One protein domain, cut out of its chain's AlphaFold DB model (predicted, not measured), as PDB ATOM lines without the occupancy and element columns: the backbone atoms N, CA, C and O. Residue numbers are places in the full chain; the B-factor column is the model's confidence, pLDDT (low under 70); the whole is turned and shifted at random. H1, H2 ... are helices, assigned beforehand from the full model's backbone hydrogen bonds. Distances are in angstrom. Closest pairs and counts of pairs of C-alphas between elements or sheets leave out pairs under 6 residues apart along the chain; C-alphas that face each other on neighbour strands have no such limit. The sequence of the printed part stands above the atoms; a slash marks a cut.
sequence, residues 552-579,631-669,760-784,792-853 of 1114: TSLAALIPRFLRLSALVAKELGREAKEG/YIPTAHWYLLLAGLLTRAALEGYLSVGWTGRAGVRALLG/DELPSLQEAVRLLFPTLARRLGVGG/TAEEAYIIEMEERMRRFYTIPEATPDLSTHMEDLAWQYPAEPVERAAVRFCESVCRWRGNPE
ATOM      1  N   THR A 552     -24.846 -11.764 -49.833       54.38
ATOM      2  CA  THR A 552     -23.883 -12.415 -48.929       54.38
ATOM      3  C   THR A 552     -24.221 -12.258 -47.447       54.38
ATOM      4  O   THR A 552     -23.603 -12.930 -46.625       54.38
ATOM      5  N   SER A 553     -25.185 -11.403 -47.087       83.56
ATOM      6  CA  SER A 553     -25.637 -11.272 -45.698       83.56
ATOM      7  C   SER A 553     -26.434 -12.501 -45.272       83.56
ATOM      8  O   SER A 553     -27.321 -12.968 -45.994       83.56
ATOM      9  N   LEU A 554     -26.192 -13.001 -44.057       86.81
ATOM     10  CA  LEU A 554     -26.926 -14.150 -43.527       86.81
ATOM     11  C   LEU A 554     -28.419 -13.814 -43.316       86.81
ATOM     12  O   LEU A 554     -29.263 -14.710 -43.353       86.81
ATOM     13  N   ALA A 555     -28.770 -12.522 -43.230       87.56
ATOM     14  CA  ALA A 555     -30.150 -12.039 -43.275       87.56
ATOM     15  C   ALA A 555     -30.870 -12.400 -44.592       87.56
ATOM     16  O   ALA A 555     -31.999 -12.889 -44.560       87.56
ATOM     17  N   ALA A 556     -30.212 -12.235 -45.746       86.88
ATOM     18  CA  ALA A 556     -30.781 -12.551 -47.061       86.88
ATOM     19  C   ALA A 556     -30.877 -14.067 -47.334       86.88
ATOM     20  O   ALA A 556     -31.650 -14.511 -48.187       86.88
ATOM     21  N   LEU A 557     -30.123 -14.881 -46.588       89.50
ATOM     22  CA  LEU A 557     -30.167 -16.339 -46.686       89.50
ATOM     23  C   LEU A 557     -31.407 -16.946 -46.000       89.50
ATOM     24  O   LEU A 557     -31.869 -18.005 -46.423       89.50
ATOM     25  N   ILE A 558     -31.987 -16.280 -44.995       91.50
ATOM     26  CA  ILE A 558     -33.141 -16.795 -44.234       91.50
ATOM     27  C   ILE A 558     -34.400 -16.993 -45.108       91.50
ATOM     28  O   ILE A 558     -34.929 -18.108 -45.100       91.50
ATOM     29  N   PRO A 559     -34.864 -16.019 -45.925       89.62
ATOM     30  CA  PRO A 559     -35.992 -16.238 -46.839       89.62
ATOM     31  C   PRO A 559     -35.756 -17.390 -47.823       89.62
ATOM     32  O   PRO A 559     -36.641 -18.218 -48.034       89.62
ATOM     33  N   ARG A 560     -34.536 -17.496 -48.370       89.38
ATOM     34  CA  ARG A 560     -34.140 -18.574 -49.294       89.38
ATOM     35  C   ARG A 560     -34.170 -19.944 -48.607       89.38
ATOM     36  O   ARG A 560     -34.708 -20.893 -49.169       89.38
ATOM     37  N   PHE A 561     -33.658 -20.040 -47.379       92.12
ATOM     38  CA  PHE A 561     -33.703 -21.262 -46.569       92.12
ATOM     39  C   PHE A 561     -35.143 -21.708 -46.266       92.12
ATOM     40  O   PHE A 561     -35.439 -22.902 -46.362       92.12
ATOM     41  N   LEU A 562     -36.048 -20.773 -45.954       93.62
ATOM     42  CA  LEU A 562     -37.465 -21.071 -45.731       93.62
ATOM     43  C   LEU A 562     -38.156 -21.549 -47.018       93.62
ATOM     44  O   LEU A 562     -38.760 -22.619 -47.004       93.62
ATOM     45  N   ARG A 563     -38.008 -20.833 -48.142       92.88
ATOM     46  CA  ARG A 563     -38.572 -21.241 -49.446       92.88
ATOM     47  C   ARG A 563     -38.102 -22.635 -49.876       92.88
ATOM     48  O   ARG A 563     -38.925 -23.484 -50.210       92.88
ATOM     49  N   LEU A 564     -36.795 -22.907 -49.790       92.25
ATOM     50  CA  LEU A 564     -36.218 -24.220 -50.110       92.25
ATOM     51  C   LEU A 564     -36.729 -25.326 -49.177       92.25
ATOM     52  O   LEU A 564     -37.076 -26.410 -49.642       92.25
ATOM     53  N   SER A 565     -36.812 -25.061 -47.869       94.06
ATOM     54  CA  SER A 565     -37.328 -26.035 -46.897       94.06
ATOM     55  C   SER A 565     -38.800 -26.369 -47.147       94.06
ATOM     56  O   SER A 565     -39.195 -27.527 -47.024       94.06
ATOM     57  N   ALA A 566     -39.605 -25.377 -47.533       93.94
ATOM     58  CA  ALA A 566     -41.008 -25.572 -47.867       93.94
ATOM     59  C   ALA A 566     -41.203 -26.332 -49.187       93.94
ATOM     60  O   ALA A 566     -42.070 -27.199 -49.243       93.94
ATOM     61  N   LEU A 567     -40.381 -26.077 -50.215       93.00
ATOM     62  CA  LEU A 567     -40.400 -26.868 -51.452       93.00
ATOM     63  C   LEU A 567     -40.073 -28.343 -51.173       93.00
ATOM     64  O   LEU A 567     -40.778 -29.225 -51.651       93.00
ATOM     65  N   VAL A 568     -39.061 -28.620 -50.344       93.62
ATOM     66  CA  VAL A 568     -38.722 -29.996 -49.935       93.62
ATOM     67  C   VAL A 568     -39.880 -30.648 -49.163       93.62
ATOM     68  O   VAL A 568     -40.206 -31.800 -49.419       93.62
ATOM     69  N   ALA A 569     -40.557 -29.920 -48.268       92.44
ATOM     70  CA  ALA A 569     -41.728 -30.435 -47.548       92.44
ATOM     71  C   ALA A 569     -42.949 -30.689 -48.462       92.44
ATOM     72  O   ALA A 569     -43.676 -31.661 -48.258       92.44
ATOM     73  N   LYS A 570     -43.163 -29.833 -49.471       91.69
ATOM     74  CA  LYS A 570     -44.220 -29.949 -50.493       91.69
ATOM     75  C   LYS A 570     -44.004 -31.192 -51.362       91.69
ATOM     76  O   LYS A 570     -44.934 -31.966 -51.564       91.69
ATOM     77  N   GLU A 571     -42.766 -31.418 -51.789       92.62
ATOM     78  CA  GLU A 571     -42.394 -32.519 -52.678       92.62
ATOM     79  C   GLU A 571     -42.296 -33.877 -51.959       92.62
ATOM     80  O   GLU A 571     -42.822 -34.862 -52.465       92.62
ATOM     81  N   LEU A 572     -41.775 -33.936 -50.724       89.75
ATOM     82  CA  LEU A 572     -41.875 -35.141 -49.874       89.75
ATOM     83  C   LEU A 572     -43.342 -35.568 -49.648       89.75
ATOM     84  O   LEU A 572     -43.637 -36.754 -49.486       89.75
ATOM     85  N   GLY A 573     -44.271 -34.602 -49.655       89.56
ATOM     86  CA  GLY A 573     -45.714 -34.844 -49.632       89.56
ATOM     87  C   GLY A 573     -46.298 -35.352 -50.957       89.56
ATOM     88  O   GLY A 573     -47.335 -36.017 -50.930       89.56
ATOM     89  N   ARG A 574     -45.639 -35.095 -52.098       89.00
ATOM     90  CA  ARG A 574     -45.968 -35.699 -53.399       89.00
ATOM     91  C   ARG A 574     -45.466 -37.140 -53.464       89.00
ATOM     92  O   ARG A 574     -46.286 -38.039 -53.644       89.00
ATOM     93  N   GLU A 575     -44.179 -37.372 -53.202       87.88
ATOM     94  CA  GLU A 575     -43.554 -38.708 -53.223       87.88
ATOM     95  C   GLU A 575     -44.320 -39.725 -52.356       87.88
ATOM     96  O   GLU A 575     -44.628 -40.836 -52.787       87.88
ATOM     97  N   ALA A 576     -44.695 -39.334 -51.133       86.56
ATOM     98  CA  ALA A 576     -45.420 -40.205 -50.207       86.56
ATOM     99  C   ALA A 576     -46.911 -40.397 -50.541       86.56
ATOM    100  O   ALA A 576     -47.551 -41.294 -49.984       86.56
ATOM    101  N   LYS A 577     -47.477 -39.568 -51.425       87.12
ATOM    102  CA  LYS A 577     -48.808 -39.794 -51.993       87.12
ATOM    103  C   LYS A 577     -48.718 -40.783 -53.155       87.12
ATOM    104  O   LYS A 577     -49.418 -41.790 -53.143       87.12
ATOM    105  N   GLU A 578     -47.809 -40.542 -54.098       88.88
ATOM    106  CA  GLU A 578     -47.585 -41.407 -55.265       88.88
ATOM    107  C   GLU A 578     -47.223 -42.841 -54.847       88.88
ATOM    108  O   GLU A 578     -47.815 -43.800 -55.339       88.88
ATOM    109  N   GLY A 579     -46.353 -42.997 -53.843       82.38
ATOM    110  CA  GLY A 579     -46.005 -44.306 -53.279       82.38
ATOM    111  C   GLY A 579     -47.168 -45.070 -52.628       82.38
ATOM    112  O   GLY A 579     -47.041 -46.270 -52.408       82.38
ATOM    113  N   TYR A 631     -46.010 -31.994 -43.605       83.81
ATOM    114  CA  TYR A 631     -44.668 -32.459 -43.270       83.81
ATOM    115  C   TYR A 631     -44.040 -31.545 -42.214       83.81
ATOM    116  O   TYR A 631     -43.396 -30.546 -42.524       83.81
ATOM    117  N   ILE A 632     -44.272 -31.888 -40.943       85.19
ATOM    118  CA  ILE A 632     -43.816 -31.111 -39.786       85.19
ATOM    119  C   ILE A 632     -42.276 -31.099 -39.747       85.19
ATOM    120  O   ILE A 632     -41.669 -32.175 -39.697       85.19
ATOM    121  N   PRO A 633     -41.621 -29.923 -39.707       90.88
ATOM    122  CA  PRO A 633     -40.171 -29.854 -39.576       90.88
ATOM    123  C   PRO A 633     -39.663 -30.528 -38.295       90.88
ATOM    124  O   PRO A 633     -40.286 -30.475 -37.233       90.88
ATOM    125  N   THR A 634     -38.495 -31.167 -38.375       90.00
ATOM    126  CA  THR A 634     -37.896 -31.841 -37.212       90.00
ATOM    127  C   THR A 634     -37.259 -30.840 -36.246       90.00
ATOM    128  O   THR A 634     -36.821 -29.762 -36.650       90.00
ATOM    129  N   ALA A 635     -37.092 -31.218 -34.974       85.12
ATOM    130  CA  ALA A 635     -36.378 -30.399 -33.983       85.12
ATOM    131  C   ALA A 635     -34.958 -29.981 -34.437       85.12
ATOM    132  O   ALA A 635     -34.488 -28.900 -34.093       85.12
ATOM    133  N   HIS A 636     -34.288 -30.789 -35.268       86.12
ATOM    134  CA  HIS A 636     -32.985 -30.441 -35.848       86.12
ATOM    135  C   HIS A 636     -33.069 -29.332 -36.910       86.12
ATOM    136  O   HIS A 636     -32.147 -28.525 -37.017       86.12
ATOM    137  N   TRP A 637     -34.167 -29.261 -37.672       93.50
ATOM    138  CA  TRP A 637     -34.422 -28.162 -38.608       93.50
ATOM    139  C   TRP A 637     -34.713 -26.857 -37.856       93.50
ATOM    140  O   TRP A 637     -34.145 -25.816 -38.176       93.50
ATOM    141  N   TYR A 638     -35.507 -26.937 -36.785       89.75
ATOM    142  CA  TYR A 638     -35.764 -25.813 -35.884       89.75
ATOM    143  C   TYR A 638     -34.480 -25.278 -35.220       89.75
ATOM    144  O   TYR A 638     -34.255 -24.069 -35.206       89.75
ATOM    145  N   LEU A 639     -33.582 -26.155 -34.752       85.50
ATOM    146  CA  LEU A 639     -32.262 -25.774 -34.220       85.50
ATOM    147  C   LEU A 639     -31.359 -25.097 -35.267       85.50
ATOM    148  O   LEU A 639     -30.638 -24.149 -34.944       85.50
ATOM    149  N   LEU A 640     -31.400 -25.560 -36.522       90.50
ATOM    150  CA  LEU A 640     -30.697 -24.923 -37.639       90.50
ATOM    151  C   LEU A 640     -31.246 -23.512 -37.899       90.50
ATOM    152  O   LEU A 640     -30.468 -22.559 -37.946       90.50
ATOM    153  N   LEU A 641     -32.571 -23.361 -37.980       91.69
ATOM    154  CA  LEU A 641     -33.215 -22.060 -38.144       91.69
ATOM    155  C   LEU A 641     -32.880 -21.111 -36.981       91.69
ATOM    156  O   LEU A 641     -32.471 -19.980 -37.231       91.69
ATOM    157  N   ALA A 642     -32.954 -21.575 -35.726       88.50
ATOM    158  CA  ALA A 642     -32.545 -20.796 -34.554       88.50
ATOM    159  C   ALA A 642     -31.113 -20.268 -34.697       88.50
ATOM    160  O   ALA A 642     -30.837 -19.104 -34.403       88.50
ATOM    161  N   GLY A 643     -30.201 -21.121 -35.168       90.12
ATOM    162  CA  GLY A 643     -28.811 -20.767 -35.414       90.12
ATOM    163  C   GLY A 643     -28.636 -19.698 -36.492       90.12
ATOM    164  O   GLY A 643     -27.886 -18.747 -36.278       90.12
ATOM    165  N   LEU A 644     -29.338 -19.820 -37.623       90.81
ATOM    166  CA  LEU A 644     -29.310 -18.815 -38.692       90.81
ATOM    167  C   LEU A 644     -29.861 -17.466 -38.201       90.81
ATOM    168  O   LEU A 644     -29.200 -16.441 -38.348       90.81
ATOM    169  N   LEU A 645     -31.018 -17.474 -37.531       90.56
ATOM    170  CA  LEU A 645     -31.645 -16.266 -36.987       90.56
ATOM    171  C   LEU A 645     -30.750 -15.570 -35.944       90.56
ATOM    172  O   LEU A 645     -30.566 -14.355 -35.995       90.56
ATOM    173  N   THR A 646     -30.133 -16.343 -35.041       87.69
ATOM    174  CA  THR A 646     -29.196 -15.812 -34.032       87.69
ATOM    175  C   THR A 646     -27.993 -15.139 -34.701       87.69
ATOM    176  O   THR A 646     -27.625 -14.025 -34.337       87.69
ATOM    177  N   ARG A 647     -27.394 -15.778 -35.717       88.19
ATOM    178  CA  ARG A 647     -26.231 -15.231 -36.433       88.19
ATOM    179  C   ARG A 647     -26.552 -13.979 -37.233       88.19
ATOM    180  O   ARG A 647     -25.775 -13.040 -37.166       88.19
ATOM    181  N   ALA A 648     -27.656 -13.950 -37.977       91.69
ATOM    182  CA  ALA A 648     -28.003 -12.782 -38.788       91.69
ATOM    183  C   ALA A 648     -28.340 -11.563 -37.911       91.69
ATOM    184  O   ALA A 648     -28.037 -10.432 -38.282       91.69
ATOM    185  N   ALA A 649     -28.887 -11.788 -36.710       89.12
ATOM    186  CA  ALA A 649     -28.979 -10.745 -35.695       89.12
ATOM    187  C   ALA A 649     -27.590 -10.255 -35.244       89.12
ATOM    188  O   ALA A 649     -27.350  -9.051 -35.264       89.12
ATOM    189  N   LEU A 650     -26.671 -11.160 -34.873       87.56
ATOM    190  CA  LEU A 650     -25.301 -10.804 -34.467       87.56
ATOM    191  C   LEU A 650     -24.527 -10.071 -35.577       87.56
ATOM    192  O   LEU A 650     -23.882  -9.067 -35.296       87.56
ATOM    193  N   GLU A 651     -24.637 -10.518 -36.829       90.69
ATOM    194  CA  GLU A 651     -24.099  -9.836 -38.012       90.69
ATOM    195  C   GLU A 651     -24.655  -8.409 -38.103       90.69
ATOM    196  O   GLU A 651     -23.887  -7.452 -38.144       90.69
ATOM    197  N   GLY A 652     -25.979  -8.245 -38.021       88.69
ATOM    198  CA  GLY A 652     -26.622  -6.933 -38.018       88.69
ATOM    199  C   GLY A 652     -26.152  -6.014 -36.880       88.69
ATOM    200  O   GLY A 652     -25.915  -4.829 -37.113       88.69
ATOM    201  N   TYR A 653     -25.962  -6.540 -35.665       87.12
ATOM    202  CA  TYR A 653     -25.409  -5.778 -34.536       87.12
ATOM    203  C   TYR A 653     -23.943  -5.371 -34.758       87.12
ATOM    204  O   TYR A 653     -23.590  -4.229 -34.470       87.12
ATOM    205  N   LEU A 654     -23.103  -6.275 -35.271       86.06
ATOM    206  CA  LEU A 654     -21.649  -6.085 -35.354       86.06
ATOM    207  C   LEU A 654     -21.184  -5.339 -36.617       86.06
ATOM    208  O   LEU A 654     -20.265  -4.531 -36.522       86.06
ATOM    209  N   SER A 655     -21.784  -5.592 -37.785       86.69
ATOM    210  CA  SER A 655     -21.355  -5.001 -39.067       86.69
ATOM    211  C   SER A 655     -22.279  -3.887 -39.567       86.69
ATOM    212  O   SER A 655     -21.799  -2.890 -40.104       86.69
ATOM    213  N   VAL A 656     -23.595  -4.017 -39.360       86.50
ATOM    214  CA  VAL A 656     -24.602  -3.032 -39.810       86.50
ATOM    215  C   VAL A 656     -24.922  -1.997 -38.716       86.50
ATOM    216  O   VAL A 656     -25.637  -1.026 -38.961       86.50
ATOM    217  N   GLY A 657     -24.387  -2.169 -37.502       85.94
ATOM    218  CA  GLY A 657     -24.595  -1.248 -36.383       85.94
ATOM    219  C   GLY A 657     -26.048  -1.192 -35.900       85.94
ATOM    220  O   GLY A 657     -26.527  -0.134 -35.484       85.94
ATOM    221  N   TRP A 658     -26.783  -2.308 -35.983       90.12
ATOM    222  CA  TRP A 658     -28.133  -2.402 -35.428       90.12
ATOM    223  C   TRP A 658     -28.129  -2.059 -33.935       90.12
ATOM    224  O   TRP A 658     -27.199  -2.379 -33.202       90.12
ATOM    225  N   THR A 659     -29.192  -1.413 -33.457       86.25
ATOM    226  CA  THR A 659     -29.325  -1.022 -32.046       86.25
ATOM    227  C   THR A 659     -30.724  -1.317 -31.513       86.25
ATOM    228  O   THR A 659     -31.719  -1.347 -32.243       86.25
ATOM    229  N   GLY A 660     -30.807  -1.583 -30.205       86.69
ATOM    230  CA  GLY A 660     -32.052  -1.975 -29.548       86.69
ATOM    231  C   GLY A 660     -32.651  -3.267 -30.120       86.69
ATOM    232  O   GLY A 660     -31.943  -4.131 -30.629       86.69
ATOM    233  N   ARG A 661     -33.978  -3.414 -30.027       83.88
ATOM    234  CA  ARG A 661     -34.703  -4.635 -30.446       83.88
ATOM    235  C   ARG A 661     -35.188  -4.607 -31.905       83.88
ATOM    236  O   ARG A 661     -35.864  -5.540 -32.326       83.88
ATOM    237  N   ALA A 662     -34.912  -3.541 -32.659       76.31
ATOM    238  CA  ALA A 662     -35.533  -3.302 -33.965       76.31
ATOM    239  C   ALA A 662     -35.080  -4.308 -35.038       76.31
ATOM    240  O   ALA A 662     -35.925  -4.942 -35.662       76.31
ATOM    241  N   GLY A 663     -33.767  -4.513 -35.191       80.69
ATOM    242  CA  GLY A 663     -33.216  -5.452 -36.175       80.69
ATOM    243  C   GLY A 663     -33.656  -6.901 -35.935       80.69
ATOM    244  O   GLY A 663     -34.159  -7.554 -36.842       80.69
ATOM    245  N   VAL A 664     -33.595  -7.369 -34.681       78.62
ATOM    246  CA  VAL A 664     -34.107  -8.695 -34.277       78.62
ATOM    247  C   VAL A 664     -35.604  -8.847 -34.561       78.62
ATOM    248  O   VAL A 664     -36.028  -9.897 -35.036       78.62
ATOM    249  N   ARG A 665     -36.423  -7.814 -34.321       79.06
ATOM    250  CA  ARG A 665     -37.859  -7.856 -34.648       79.06
ATOM    251  C   ARG A 665     -38.121  -7.928 -36.147       79.06
ATOM    252  O   ARG A 665     -38.981  -8.702 -36.546       79.06
ATOM    253  N   ALA A 666     -37.382  -7.171 -36.958       77.56
ATOM    254  CA  ALA A 666     -37.481  -7.252 -38.412       77.56
ATOM    255  C   ALA A 666     -37.084  -8.651 -38.917       77.56
ATOM    256  O   ALA A 666     -37.835  -9.274 -39.660       77.56
ATOM    257  N   LEU A 667     -35.958  -9.183 -38.432       80.06
ATOM    258  CA  LEU A 667     -35.427 -10.487 -38.835       80.06
ATOM    259  C   LEU A 667     -36.306 -11.678 -38.402       80.06
ATOM    260  O   LEU A 667     -36.391 -12.675 -39.113       80.06
ATOM    261  N   LEU A 668     -36.969 -11.583 -37.245       71.62
ATOM    262  CA  LEU A 668     -37.905 -12.602 -36.746       71.62
ATOM    263  C   LEU A 668     -39.362 -12.372 -37.203       71.62
ATOM    264  O   LEU A 668     -40.243 -13.128 -36.802       71.62
ATOM    265  N   GLY A 669     -39.653 -11.297 -37.948       65.69
ATOM    266  CA  GLY A 669     -41.022 -10.851 -38.258       65.69
ATOM    267  C   GLY A 669     -41.858 -10.424 -37.034       65.69
ATOM    268  O   GLY A 669     -43.053 -10.151 -37.154       65.69
ATOM    269  N   ASP A 760     -39.306 -20.848 -61.035       62.28
ATOM    270  CA  ASP A 760     -40.754 -21.024 -61.308       62.28
ATOM    271  C   ASP A 760     -41.583 -21.977 -60.411       62.28
ATOM    272  O   ASP A 760     -42.787 -22.129 -60.609       62.28
ATOM    273  N   GLU A 761     -40.976 -22.630 -59.420       82.94
ATOM    274  CA  GLU A 761     -41.630 -23.601 -58.528       82.94
ATOM    275  C   GLU A 761     -41.464 -23.293 -57.027       82.94
ATOM    276  O   GLU A 761     -42.052 -23.987 -56.186       82.94
ATOM    277  N   LEU A 762     -40.662 -22.288 -56.642       84.94
ATOM    278  CA  LEU A 762     -40.493 -21.955 -55.225       84.94
ATOM    279  C   LEU A 762     -41.806 -21.413 -54.630       84.94
ATOM    280  O   LEU A 762     -42.363 -20.453 -55.158       84.94
ATOM    281  N   PRO A 763     -42.285 -21.955 -53.492       90.69
ATOM    282  CA  PRO A 763     -43.433 -21.380 -52.803       90.69
ATOM    283  C   PRO A 763     -43.110 -19.949 -52.356       90.69
ATOM    284  O   PRO A 763     -41.996 -19.671 -51.892       90.69
ATOM    285  N   SER A 764     -44.091 -19.047 -52.444       91.44
ATOM    286  CA  SER A 764     -43.938 -17.666 -51.959       91.44
ATOM    287  C   SER A 764     -43.506 -17.659 -50.489       91.44
ATOM    288  O   SER A 764     -43.791 -18.603 -49.751       91.44
ATOM    289  N   LEU A 765     -42.831 -16.609 -50.003       87.31
ATOM    290  CA  LEU A 765     -42.357 -16.610 -48.607       87.31
ATOM    291  C   LEU A 765     -43.513 -16.798 -47.598       87.31
ATOM    292  O   LEU A 765     -43.338 -17.455 -46.571       87.31
ATOM    293  N   GLN A 766     -44.712 -16.299 -47.923       88.12
ATOM    294  CA  GLN A 766     -45.918 -16.534 -47.130       88.12
ATOM    295  C   GLN A 766     -46.412 -17.989 -47.209       88.12
ATOM    296  O   GLN A 766     -46.740 -18.565 -46.172       88.12
ATOM    297  N   GLU A 767     -46.458 -18.606 -48.396       90.00
ATOM    298  CA  GLU A 767     -46.798 -20.030 -48.557       90.00
ATOM    299  C   GLU A 767     -45.786 -20.916 -47.817       90.00
ATOM    300  O   GLU A 767     -46.177 -21.810 -47.069       90.00
ATOM    301  N   ALA A 768     -44.494 -20.613 -47.939       91.69
ATOM    302  CA  ALA A 768     -43.415 -21.332 -47.279       91.69
ATOM    303  C   ALA A 768     -43.553 -21.313 -45.749       91.69
ATOM    304  O   ALA A 768     -43.446 -22.355 -45.102       91.69
ATOM    305  N   VAL A 769     -43.866 -20.152 -45.163       89.56
ATOM    306  CA  VAL A 769     -44.147 -20.039 -43.723       89.56
ATOM    307  C   VAL A 769     -45.442 -20.771 -43.343       89.56
ATOM    308  O   VAL A 769     -45.474 -21.435 -42.308       89.56
ATOM    309  N   ARG A 770     -46.496 -20.728 -44.169       88.88
ATOM    310  CA  ARG A 770     -47.751 -21.463 -43.903       88.88
ATOM    311  C   ARG A 770     -47.562 -22.988 -43.945       88.88
ATOM    312  O   ARG A 770     -48.181 -23.681 -43.140       88.88
ATOM    313  N   LEU A 771     -46.706 -23.495 -44.836       90.00
ATOM    314  CA  LEU A 771     -46.346 -24.916 -44.947       90.00
ATOM    315  C   LEU A 771     -45.475 -25.389 -43.772       90.00
ATOM    316  O   LEU A 771     -45.752 -26.432 -43.185       90.00
ATOM    317  N   LEU A 772     -44.433 -24.624 -43.422       91.56
ATOM    318  CA  LEU A 772     -43.447 -25.013 -42.403       91.56
ATOM    319  C   LEU A 772     -43.929 -24.812 -40.962       91.56
ATOM    320  O   LEU A 772     -43.492 -25.547 -40.079       91.56
ATOM    321  N   PHE A 773     -44.832 -23.856 -40.717       90.69
ATOM    322  CA  PHE A 773     -45.336 -23.524 -39.379       90.69
ATOM    323  C   PHE A 773     -46.873 -23.617 -39.308       90.69
ATOM    324  O   PHE A 773     -47.570 -22.590 -39.268       90.69
ATOM    325  N   PRO A 774     -47.455 -24.833 -39.261       86.06
ATOM    326  CA  PRO A 774     -48.903 -25.006 -39.206       86.06
ATOM    327  C   PRO A 774     -49.572 -24.404 -37.960       86.06
ATOM    328  O   PRO A 774     -50.797 -24.249 -37.959       86.06
ATOM    329  N   THR A 775     -48.848 -24.068 -36.878       79.88
ATOM    330  CA  THR A 775     -49.447 -23.278 -35.779       79.88
ATOM    331  C   THR A 775     -49.522 -21.789 -36.110       79.88
ATOM    332  O   THR A 775     -50.559 -21.183 -35.840       79.88
ATOM    333  N   LEU A 776     -48.512 -21.207 -36.771       79.00
ATOM    334  CA  LEU A 776     -48.563 -19.814 -37.238       79.00
ATOM    335  C   LEU A 776     -49.655 -19.619 -38.294       79.00
ATOM    336  O   LEU A 776     -50.429 -18.673 -38.179       79.00
ATOM    337  N   ALA A 777     -49.800 -20.544 -39.248       78.00
ATOM    338  CA  ALA A 777     -50.883 -20.504 -40.238       78.00
ATOM    339  C   ALA A 777     -52.281 -20.449 -39.585       78.00
ATOM    340  O   ALA A 777     -53.142 -19.672 -40.003       78.00
ATOM    341  N   ARG A 778     -52.488 -21.228 -38.511       80.81
ATOM    342  CA  ARG A 778     -53.726 -21.212 -37.711       80.81
ATOM    343  C   ARG A 778     -53.859 -19.947 -36.858       80.81
ATOM    344  O   ARG A 778     -54.945 -19.385 -36.783       80.81
ATOM    345  N   ARG A 779     -52.770 -19.454 -36.256       73.88
ATOM    346  CA  ARG A 779     -52.770 -18.227 -35.434       73.88
ATOM    347  C   ARG A 779     -53.017 -16.956 -36.255       73.88
ATOM    348  O   ARG A 779     -53.570 -16.001 -35.723       73.88
ATOM    349  N   LEU A 780     -52.650 -16.963 -37.536       73.56
ATOM    350  CA  LEU A 780     -52.960 -15.912 -38.511       73.56
ATOM    351  C   LEU A 780     -54.398 -16.003 -39.069       73.56
ATOM    352  O   LEU A 780     -54.758 -15.218 -39.938       73.56
ATOM    353  N   GLY A 781     -55.227 -16.944 -38.594       68.25
ATOM    354  CA  GLY A 781     -56.645 -17.049 -38.962       68.25
ATOM    355  C   GLY A 781     -56.928 -17.628 -40.355       68.25
ATOM    356  O   GLY A 781     -58.080 -17.661 -40.772       68.25
ATOM    357  N   VAL A 782     -55.907 -18.116 -41.070       61.44
ATOM    358  CA  VAL A 782     -56.011 -18.562 -42.478       61.44
ATOM    359  C   VAL A 782     -56.620 -19.975 -42.612       61.44
ATOM    360  O   VAL A 782     -56.895 -20.439 -43.714       61.44
ATOM    361  N   GLY A 783     -56.869 -20.673 -41.498       51.41
ATOM    362  CA  GLY A 783     -57.508 -21.992 -41.470       51.41
ATOM    363  C   GLY A 783     -58.422 -22.161 -40.257       51.41
ATOM    364  O   GLY A 783     -58.061 -21.766 -39.149       51.41
ATOM    365  N   GLY A 784     -59.608 -22.739 -40.476       53.62
ATOM    366  CA  GLY A 784     -60.698 -22.788 -39.494       53.62
ATOM    367  C   GLY A 784     -60.403 -23.563 -38.200       53.62
ATOM    368  O   GLY A 784     -59.565 -24.463 -38.146       53.62
ATOM    369  N   THR A 792     -45.543 -30.523 -29.821       68.31
ATOM    370  CA  THR A 792     -44.806 -30.594 -31.090       68.31
ATOM    371  C   THR A 792     -43.355 -30.143 -30.939       68.31
ATOM    372  O   THR A 792     -42.994 -29.421 -30.011       68.31
ATOM    373  N   ALA A 793     -42.508 -30.505 -31.909       70.69
ATOM    374  CA  ALA A 793     -41.160 -29.936 -32.022       70.69
ATOM    375  C   ALA A 793     -41.181 -28.396 -32.167       70.69
ATOM    376  O   ALA A 793     -40.236 -27.732 -31.753       70.69
ATOM    377  N   GLU A 794     -42.276 -27.846 -32.704       71.81
ATOM    378  CA  GLU A 794     -42.565 -26.411 -32.807       71.81
ATOM    379  C   GLU A 794     -42.731 -25.764 -31.415       71.81
ATOM    380  O   GLU A 794     -42.137 -24.722 -31.155       71.81
ATOM    381  N   GLU A 795     -43.436 -26.409 -30.476       79.44
ATOM    382  CA  GLU A 795     -43.571 -25.934 -29.087       79.44
ATOM    383  C   GLU A 795     -42.235 -25.977 -28.327       79.44
ATOM    384  O   GLU A 795     -41.861 -25.005 -27.670       79.44
ATOM    385  N   ALA A 796     -41.461 -27.057 -28.480       76.94
ATOM    386  CA  ALA A 796     -40.119 -27.152 -27.900       76.94
ATOM    387  C   ALA A 796     -39.171 -26.060 -28.440       76.94
ATOM    388  O   ALA A 796     -38.425 -25.452 -27.671       76.94
ATOM    389  N   TYR A 797     -39.245 -25.763 -29.742       73.50
ATOM    390  CA  TYR A 797     -38.517 -24.662 -30.377       73.50
ATOM    391  C   TYR A 797     -38.962 -23.285 -29.872       73.50
ATOM    392  O   TYR A 797     -38.111 -22.433 -29.631       73.50
ATOM    393  N   ILE A 798     -40.265 -23.059 -29.673       78.00
ATOM    394  CA  ILE A 798     -40.782 -21.803 -29.107       78.00
ATOM    395  C   ILE A 798     -40.223 -21.591 -27.695       78.00
ATOM    396  O   ILE A 798     -39.690 -20.519 -27.415       78.00
ATOM    397  N   ILE A 799     -40.251 -22.618 -26.838       82.12
ATOM    398  CA  ILE A 799     -39.693 -22.557 -25.477       82.12
ATOM    399  C   ILE A 799     -38.181 -22.271 -25.509       82.12
ATOM    400  O   ILE A 799     -37.697 -21.428 -24.751       82.12
ATOM    401  N   GLU A 800     -37.427 -22.924 -26.400       82.00
ATOM    402  CA  GLU A 800     -35.988 -22.671 -26.556       82.00
ATOM    403  C   GLU A 800     -35.700 -21.255 -27.085       82.00
ATOM    404  O   GLU A 800     -34.785 -20.586 -26.607       82.00
ATOM    405  N   MET A 801     -36.486 -20.771 -28.049       77.50
ATOM    406  CA  MET A 801     -36.329 -19.435 -28.625       77.50
ATOM    407  C   MET A 801     -36.699 -18.339 -27.619       77.50
ATOM    408  O   MET A 801     -36.005 -17.329 -27.533       77.50
ATOM    409  N   GLU A 802     -37.734 -18.544 -26.802       81.19
ATOM    410  CA  GLU A 802     -38.047 -17.660 -25.679       81.19
ATOM    411  C   GLU A 802     -36.938 -17.651 -24.626       81.19
ATOM    412  O   GLU A 802     -36.593 -16.581 -24.131       81.19
ATOM    413  N   GLU A 803     -36.331 -18.797 -24.308       86.62
ATOM    414  CA  GLU A 803     -35.187 -18.881 -23.391       86.62
ATOM    415  C   GLU A 803     -33.931 -18.193 -23.959       86.62
ATOM    416  O   GLU A 803     -33.262 -17.442 -23.246       86.62
ATOM    417  N   ARG A 804     -33.644 -18.355 -25.257       85.38
ATOM    418  CA  ARG A 804     -32.571 -17.623 -25.956       85.38
ATOM    419  C   ARG A 804     -32.827 -16.114 -25.953       85.38
ATOM    420  O   ARG A 804     -31.935 -15.352 -25.591       85.38
ATOM    421  N   MET A 805     -34.042 -15.666 -26.290       80.00
ATOM    422  CA  MET A 805     -34.423 -14.246 -26.235       80.00
ATOM    423  C   MET A 805     -34.376 -13.688 -24.806       80.00
ATOM    424  O   MET A 805     -33.955 -12.548 -24.611       80.00
ATOM    425  N   ARG A 806     -34.775 -14.480 -23.805       89.94
ATOM    426  CA  ARG A 806     -34.687 -14.135 -22.380       89.94
ATOM    427  C   ARG A 806     -33.235 -13.872 -21.996       89.94
ATOM    428  O   ARG A 806     -32.940 -12.774 -21.549       89.94
ATOM    429  N   ARG A 807     -32.313 -14.799 -22.277       89.88
ATOM    430  CA  ARG A 807     -30.869 -14.602 -22.031       89.88
ATOM    431  C   ARG A 807     -30.283 -13.435 -22.828       89.88
ATOM    432  O   ARG A 807     -29.499 -12.671 -22.283       89.88
ATOM    433  N   PHE A 808     -30.697 -13.242 -24.080       86.88
ATOM    434  CA  PHE A 808     -30.254 -12.105 -24.893       86.88
ATOM    435  C   PHE A 808     -30.647 -10.754 -24.267       86.88
ATOM    436  O   PHE A 808     -29.834  -9.836 -24.219       86.88
ATOM    437  N   TYR A 809     -31.872 -10.632 -23.742       87.38
ATOM    438  CA  TYR A 809     -32.365  -9.392 -23.130       87.38
ATOM    439  C   TYR A 809     -32.065  -9.232 -21.633       87.38
ATOM    440  O   TYR A 809     -32.150  -8.110 -21.132       87.38
ATOM    441  N   THR A 810     -31.739 -10.309 -20.920       94.69
ATOM    442  CA  THR A 810     -31.390 -10.301 -19.494       94.69
ATOM    443  C   THR A 810     -29.873 -10.386 -19.344       94.69
ATOM    444  O   THR A 810     -29.316 -11.463 -19.150       94.69
ATOM    445  N   ILE A 811     -29.220  -9.225 -19.434       95.38
ATOM    446  CA  ILE A 811     -27.802  -9.046 -19.094       95.38
ATOM    447  C   ILE A 811     -27.627  -9.370 -17.596       95.38
ATOM    448  O   ILE A 811     -28.296  -8.730 -16.779       95.38
ATOM    449  N   PRO A 812     -26.786 -10.343 -17.200       94.81
ATOM    450  CA  PRO A 812     -26.515 -10.621 -15.794       94.81
ATOM    451  C   PRO A 812     -25.813  -9.444 -15.108       94.81
ATOM    452  O   PRO A 812     -24.873  -8.873 -15.650       94.81
ATOM    453  N   GLU A 813     -26.154  -9.154 -13.851       93.44
ATOM    454  CA  GLU A 813     -25.445  -8.135 -13.048       93.44
ATOM    455  C   GLU A 813     -23.954  -8.471 -12.816       93.44
ATOM    456  O   GLU A 813     -23.171  -7.619 -12.403       93.44
ATOM    457  N   ALA A 814     -23.552  -9.717 -13.095       93.69
ATOM    458  CA  ALA A 814     -22.172 -10.189 -13.029       93.69
ATOM    459  C   ALA A 814     -21.344  -9.912 -14.303       93.69
ATOM    460  O   ALA A 814     -20.115  -9.905 -14.214       93.69
ATOM    461  N   THR A 815     -21.965  -9.691 -15.471       93.88
ATOM    462  CA  THR A 815     -21.228  -9.308 -16.690       93.88
ATOM    463  C   THR A 815     -20.935  -7.804 -16.644       93.88
ATOM    464  O   THR A 815     -21.878  -7.022 -16.523       93.88
ATOM    465  N   PRO A 816     -19.662  -7.368 -16.712       91.31
ATOM    466  CA  PRO A 816     -19.282  -5.979 -16.437       91.31
ATOM    467  C   PRO A 816     -19.702  -4.993 -17.533       91.31
ATOM    468  O   PRO A 816     -19.752  -3.789 -17.280       91.31
ATOM    469  N   ASP A 817     -19.972  -5.482 -18.742       91.94
ATOM    470  CA  ASP A 817     -20.398  -4.692 -19.888       91.94
ATOM    471  C   ASP A 817     -21.208  -5.537 -20.892       91.94
ATOM    472  O   ASP A 817     -21.360  -6.754 -20.746       91.94
ATOM    473  N   LEU A 818     -21.729  -4.880 -21.933       86.38
ATOM    474  CA  LEU A 818     -22.496  -5.546 -22.985       86.38
ATOM    475  C   LEU A 818     -21.616  -6.409 -23.908       86.38
ATOM    476  O   LEU A 818     -22.132  -7.392 -24.437       86.38
ATOM    477  N   SER A 819     -20.324  -6.092 -24.096       85.25
ATOM    478  CA  SER A 819     -19.436  -6.911 -24.936       85.25
ATOM    479  C   SER A 819     -19.249  -8.290 -24.318       85.25
ATOM    480  O   SER A 819     -19.566  -9.285 -24.965       85.25
ATOM    481  N   THR A 820     -18.895  -8.354 -23.026       91.94
ATOM    482  CA  THR A 820     -18.721  -9.625 -22.303       91.94
ATOM    483  C   THR A 820     -19.979 -10.494 -22.373       91.94
ATOM    484  O   THR A 820     -19.885 -11.685 -22.647       91.94
ATOM    485  N   HIS A 821     -21.174  -9.912 -22.202       93.62
ATOM    486  CA  HIS A 821     -22.445 -10.649 -22.318       93.62
ATOM    487  C   HIS A 821     -22.700 -11.182 -23.739       93.62
ATOM    488  O   HIS A 821     -23.154 -12.312 -23.911       93.62
ATOM    489  N   MET A 822     -22.389 -10.396 -24.772       86.44
ATOM    490  CA  MET A 822     -22.532 -10.823 -26.171       86.44
ATOM    491  C   MET A 822     -21.500 -11.899 -26.553       86.44
ATOM    492  O   MET A 822     -21.825 -12.822 -27.299       86.44
ATOM    493  N   GLU A 823     -20.287 -11.823 -26.002       87.62
ATOM    494  CA  GLU A 823     -19.235 -12.833 -26.134       87.62
ATOM    495  C   GLU A 823     -19.608 -14.134 -25.403       87.62
ATOM    496  O   GLU A 823     -19.537 -15.207 -26.003       87.62
ATOM    497  N   ASP A 824     -20.103 -14.066 -24.162       92.44
ATOM    498  CA  ASP A 824     -20.609 -15.219 -23.402       92.44
ATOM    499  C   ASP A 824     -21.781 -15.914 -24.120       92.44
ATOM    500  O   ASP A 824     -21.883 -17.146 -24.115       92.44
ATOM    501  N   LEU A 825     -22.661 -15.151 -24.776       88.19
ATOM    502  CA  LEU A 825     -23.727 -15.699 -25.616       88.19
ATOM    503  C   LEU A 825     -23.179 -16.359 -26.891       88.19
ATOM    504  O   LEU A 825     -23.646 -17.438 -27.256       88.19
ATOM    505  N   ALA A 826     -22.174 -15.771 -27.544       84.12
ATOM    506  CA  ALA A 826     -21.502 -16.388 -28.690       84.12
ATOM    507  C   ALA A 826     -20.758 -17.686 -28.309       84.12
ATOM    508  O   ALA A 826     -20.757 -18.642 -29.088       84.12
ATOM    509  N   TRP A 827     -20.197 -17.764 -27.097       88.75
ATOM    510  CA  TRP A 827     -19.601 -18.983 -26.538       88.75
ATOM    511  C   TRP A 827     -20.640 -20.049 -26.162       88.75
ATOM    512  O   TRP A 827     -20.403 -21.234 -26.399       88.75
ATOM    513  N   GLN A 828     -21.796 -19.660 -25.609       87.00
ATOM    514  CA  GLN A 828     -22.897 -20.585 -25.290       87.00
ATOM    515  C   GLN A 828     -23.601 -21.132 -26.539       87.00
ATOM    516  O   GLN A 828     -24.053 -22.280 -26.539       87.00
ATOM    517  N   TYR A 829     -23.688 -20.334 -27.606       84.50
ATOM    518  CA  TYR A 829     -24.359 -20.678 -28.861       84.50
ATOM    519  C   TYR A 829     -23.378 -20.630 -30.048       84.50
ATOM    520  O   TYR A 829     -23.555 -19.822 -30.963       84.50
ATOM    521  N   PRO A 830     -22.339 -21.492 -30.058       78.12
ATOM    522  CA  PRO A 830     -21.246 -21.407 -31.016       78.12
ATOM    523  C   PRO A 830     -21.711 -21.639 -32.457       78.12
ATOM    524  O   PRO A 830     -22.705 -22.313 -32.729       78.12
ATOM    525  N   ALA A 831     -20.925 -21.129 -33.404       66.94
ATOM    526  CA  ALA A 831     -21.197 -21.251 -34.832       66.94
ATOM    527  C   ALA A 831     -21.214 -22.719 -35.322       66.94
ATOM    528  O   ALA A 831     -22.156 -23.143 -35.998       66.94
ATOM    529  N   GLU A 832     -20.196 -23.506 -34.967       77.44
ATOM    530  CA  GLU A 832     -19.863 -24.797 -35.597       77.44
ATOM    531  C   GLU A 832     -21.017 -25.839 -35.672       77.44
ATOM    532  O   GLU A 832     -21.134 -26.531 -36.689       77.44
ATOM    533  N   PRO A 833     -21.906 -26.001 -34.666       72.25
ATOM    534  CA  PRO A 833     -23.064 -26.896 -34.772       72.25
ATOM    535  C   PRO A 833     -24.075 -26.458 -35.839       72.25
ATOM    536  O   PRO A 833     -24.609 -27.309 -36.547       72.25
ATOM    537  N   VAL A 834     -24.303 -25.148 -35.988       67.62
ATOM    538  CA  VAL A 834     -25.248 -24.570 -36.961       67.62
ATOM    539  C   VAL A 834     -24.730 -24.761 -38.385       67.62
ATOM    540  O   VAL A 834     -25.474 -25.206 -39.250       67.62
ATOM    541  N   GLU A 835     -23.438 -24.518 -38.619       72.56
ATOM    542  CA  GLU A 835     -22.779 -24.809 -39.901       72.56
ATOM    543  C   GLU A 835     -22.858 -26.294 -40.252       72.56
ATOM    544  O   GLU A 835     -23.238 -26.652 -41.365       72.56
ATOM    545  N   ARG A 836     -22.552 -27.184 -39.299       72.00
ATOM    546  CA  ARG A 836     -22.633 -28.632 -39.539       72.00
ATOM    547  C   ARG A 836     -24.070 -29.110 -39.755       72.00
ATOM    548  O   ARG A 836     -24.263 -30.060 -40.510       72.00
ATOM    549  N   ALA A 837     -25.069 -28.464 -39.153       66.19
ATOM    550  CA  ALA A 837     -26.478 -28.715 -39.447       66.19
ATOM    551  C   ALA A 837     -26.868 -28.205 -40.847       66.19
ATOM    552  O   ALA A 837     -27.490 -28.952 -41.598       66.19
ATOM    553  N   ALA A 838     -26.440 -26.999 -41.233       66.38
ATOM    554  CA  ALA A 838     -26.685 -26.415 -42.554       66.38
ATOM    555  C   ALA A 838     -26.078 -27.271 -43.673       66.38
ATOM    556  O   ALA A 838     -26.767 -27.640 -44.619       66.38
ATOM    557  N   VAL A 839     -24.809 -27.669 -43.529       70.69
ATOM    558  CA  VAL A 839     -24.122 -28.546 -44.488       70.69
ATOM    559  C   VAL A 839     -24.822 -29.901 -44.585       70.69
ATOM    560  O   VAL A 839     -25.078 -30.357 -45.693       70.69
ATOM    561  N   ARG A 840     -25.212 -30.527 -43.463       71.44
ATOM    562  CA  ARG A 840     -25.973 -31.792 -43.480       71.44
ATOM    563  C   ARG A 840     -27.351 -31.651 -44.124       71.44
ATOM    564  O   ARG A 840     -27.786 -32.580 -44.799       71.44
ATOM    565  N   PHE A 841     -28.034 -30.525 -43.925       71.31
ATOM    566  CA  PHE A 841     -29.304 -30.233 -44.586       71.31
ATOM    567  C   PHE A 841     -29.102 -30.125 -46.102       71.31
ATOM    568  O   PHE A 841     -29.721 -30.887 -46.839       71.31
ATOM    569  N   CYS A 842     -28.162 -29.296 -46.566       70.62
ATOM    570  CA  CYS A 842     -27.841 -29.173 -47.990       70.62
ATOM    571  C   CYS A 842     -27.376 -30.506 -48.608       70.62
ATOM    572  O   CYS A 842     -27.863 -30.881 -49.667       70.62
ATOM    573  N   GLU A 843     -26.510 -31.274 -47.936       74.44
ATOM    574  CA  GLU A 843     -26.116 -32.624 -48.376       74.44
ATOM    575  C   GLU A 843     -27.315 -33.581 -48.478       74.44
ATOM    576  O   GLU A 843     -27.330 -34.443 -49.353       74.44
ATOM    577  N   SER A 844     -28.319 -33.442 -47.608       71.88
ATOM    578  CA  SER A 844     -29.537 -34.261 -47.648       71.88
ATOM    579  C   SER A 844     -30.454 -33.844 -48.798       71.88
ATOM    580  O   SER A 844     -30.903 -34.711 -49.541       71.88
ATOM    581  N   VAL A 845     -30.662 -32.539 -49.012       66.75
ATOM    582  CA  VAL A 845     -31.440 -32.002 -50.143       66.75
ATOM    583  C   VAL A 845     -30.794 -32.375 -51.483       66.75
ATOM    584  O   VAL A 845     -31.493 -32.822 -52.387       66.75
ATOM    585  N   CYS A 846     -29.465 -32.283 -51.598       71.62
ATOM    586  CA  CYS A 846     -28.740 -32.692 -52.804       71.62
ATOM    587  C   CYS A 846     -28.787 -34.206 -53.058       71.62
ATOM    588  O   CYS A 846     -28.778 -34.609 -54.211       71.62
ATOM    589  N   ARG A 847     -28.835 -35.056 -52.022       72.81
ATOM    590  CA  ARG A 847     -29.039 -36.510 -52.205       72.81
ATOM    591  C   ARG A 847     -30.468 -36.848 -52.612       72.81
ATOM    592  O   ARG A 847     -30.675 -37.785 -53.372       72.81
ATOM    593  N   TRP A 848     -31.434 -36.122 -52.060       69.56
ATOM    594  CA  TRP A 848     -32.856 -36.356 -52.277       69.56
ATOM    595  C   TRP A 848     -33.325 -35.872 -53.658       69.56
ATOM    596  O   TRP A 848     -34.036 -36.611 -54.326       69.56
ATOM    597  N   ARG A 849     -32.797 -34.751 -54.181       68.56
ATOM    598  CA  ARG A 849     -32.948 -34.370 -55.606       68.56
ATOM    599  C   ARG A 849     -32.240 -35.322 -56.597       68.56
ATOM    600  O   ARG A 849     -32.187 -35.027 -57.788       68.56
ATOM    601  N   GLY A 850     -31.702 -36.448 -56.123       71.69
ATOM    602  CA  GLY A 850     -30.946 -37.414 -56.914       71.69
ATOM    603  C   GLY A 850     -29.591 -36.884 -57.386       71.69
ATOM    604  O   GLY A 850     -29.168 -35.771 -57.067       71.69
ATOM    605  N   ASN A 851     -28.887 -37.689 -58.182       66.38
ATOM    606  CA  ASN A 851     -27.775 -37.165 -58.969       66.38
ATOM    607  C   ASN A 851     -28.364 -36.208 -60.027       66.38
ATOM    608  O   ASN A 851     -29.373 -36.564 -60.642       66.38
ATOM    609  N   PRO A 852     -27.763 -35.027 -60.271       52.84
ATOM    610  CA  PRO A 852     -28.279 -34.085 -61.264       52.84
ATOM    611  C   PRO A 852     -28.349 -34.759 -62.638       52.84
ATOM    612  O   PRO A 852     -27.453 -35.528 -62.984       52.84
ATOM    613  N   GLU A 853     -29.377 -34.458 -63.434       54.53
ATOM    614  CA  GLU A 853     -29.725 -35.222 -64.650       54.53
ATOM    615  C   GLU A 853     -28.582 -35.342 -65.676       54.53
ATOM    616  O   GLU A 853     -28.487 -36.318 -66.416       54.53
TER     617      GLU A 853
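Overview. This is residues 552 to 579, 631 to 669, 760 to 784 and 792 to 853 of the 1114 residues of an uncharacterized protein of Auriculariopsis ampla (UniProt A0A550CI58). H2 is the core, with H1, H3, H6 and H8 packed round it; H1 meets it with residues 554 to 558 and runs on past it, until residues 574 to 579 stick out. H4 packs on H1 and makes a corner with H5, and H7 lies near H6. The printed part has 154 residues with eight named helices, H1 to H8 in order, and no named strand: all helix. It is compact, with a radius of gyration of the C-alphas of 17.4 A and spans of 60 by 40 by 26 A.

Arrangement. H1, residues 554 to 579, touches H2, residues 635 to 654, through 554 to 558 and 644 to 651 alone, at a shallow tilt of 16 degrees, opposite ways; the closest C-alphas, Ala 555 and Ala 648, are 5.0 A apart. H3, residues 662 to 667, forms a helical hairpin with H2, touching 645 to 653 alone; closest C-alphas Val 664 and Ala 649, 5.7 A. H4, residues 765 to 772, touches 559 to 570 of H1 alone at a steep tilt of 52 degrees; closest C-alphas Ala 768 and Ala 566, 4.9 A. H5, residues 774 to 779, touches H4 only at the corner; closest C-alphas Ala 777 and Arg 770, 4.9 A. H6, residues 793 to 809, touches 635 to 642 of H2 alone; closest C-alphas Ala 793 and Ala 635, 5.2 A. H7, residues 818 to 828, is close to H6 but not clearly touching; closest C-alphas Leu 825 and Phe 808, 7.5 A. H8, residues 831 to 848, touches H2 through 831 to 838 and 636 to 644 alone; closest C-alphas Val 834 and Gly 643, 5.4 A. Every O i to N i+4 pair is within hydrogen-bond range in H2, H3, H4, H6, H7 and H8; in H1 18 of 22 are, in H5 1 of 2.

Along the chain. H1 begins at C-alpha 554 (-26.926, -14.150, -43.527) and is 37.0 A long; H2 is 28.5 A, H6 24.1 A and H8 25.9 A, ending at C-alpha 848 (-32.856, -36.356, -52.277).

Size, cuts and confidence. The C-alphas farthest apart, Glu 578 and Pro 816, are 59.7 A apart. Residues 580 to 630, 670 to 759 and 785 to 791 are not printed; C-alpha gaps across these cuts are 15.6 A, 25.2 A and 19.6 A. Of the links printed whole, none is long. Mean pLDDT of the printed part is 82.8, with 18 residues under 70, among them 781 to 784 and 851 to 853.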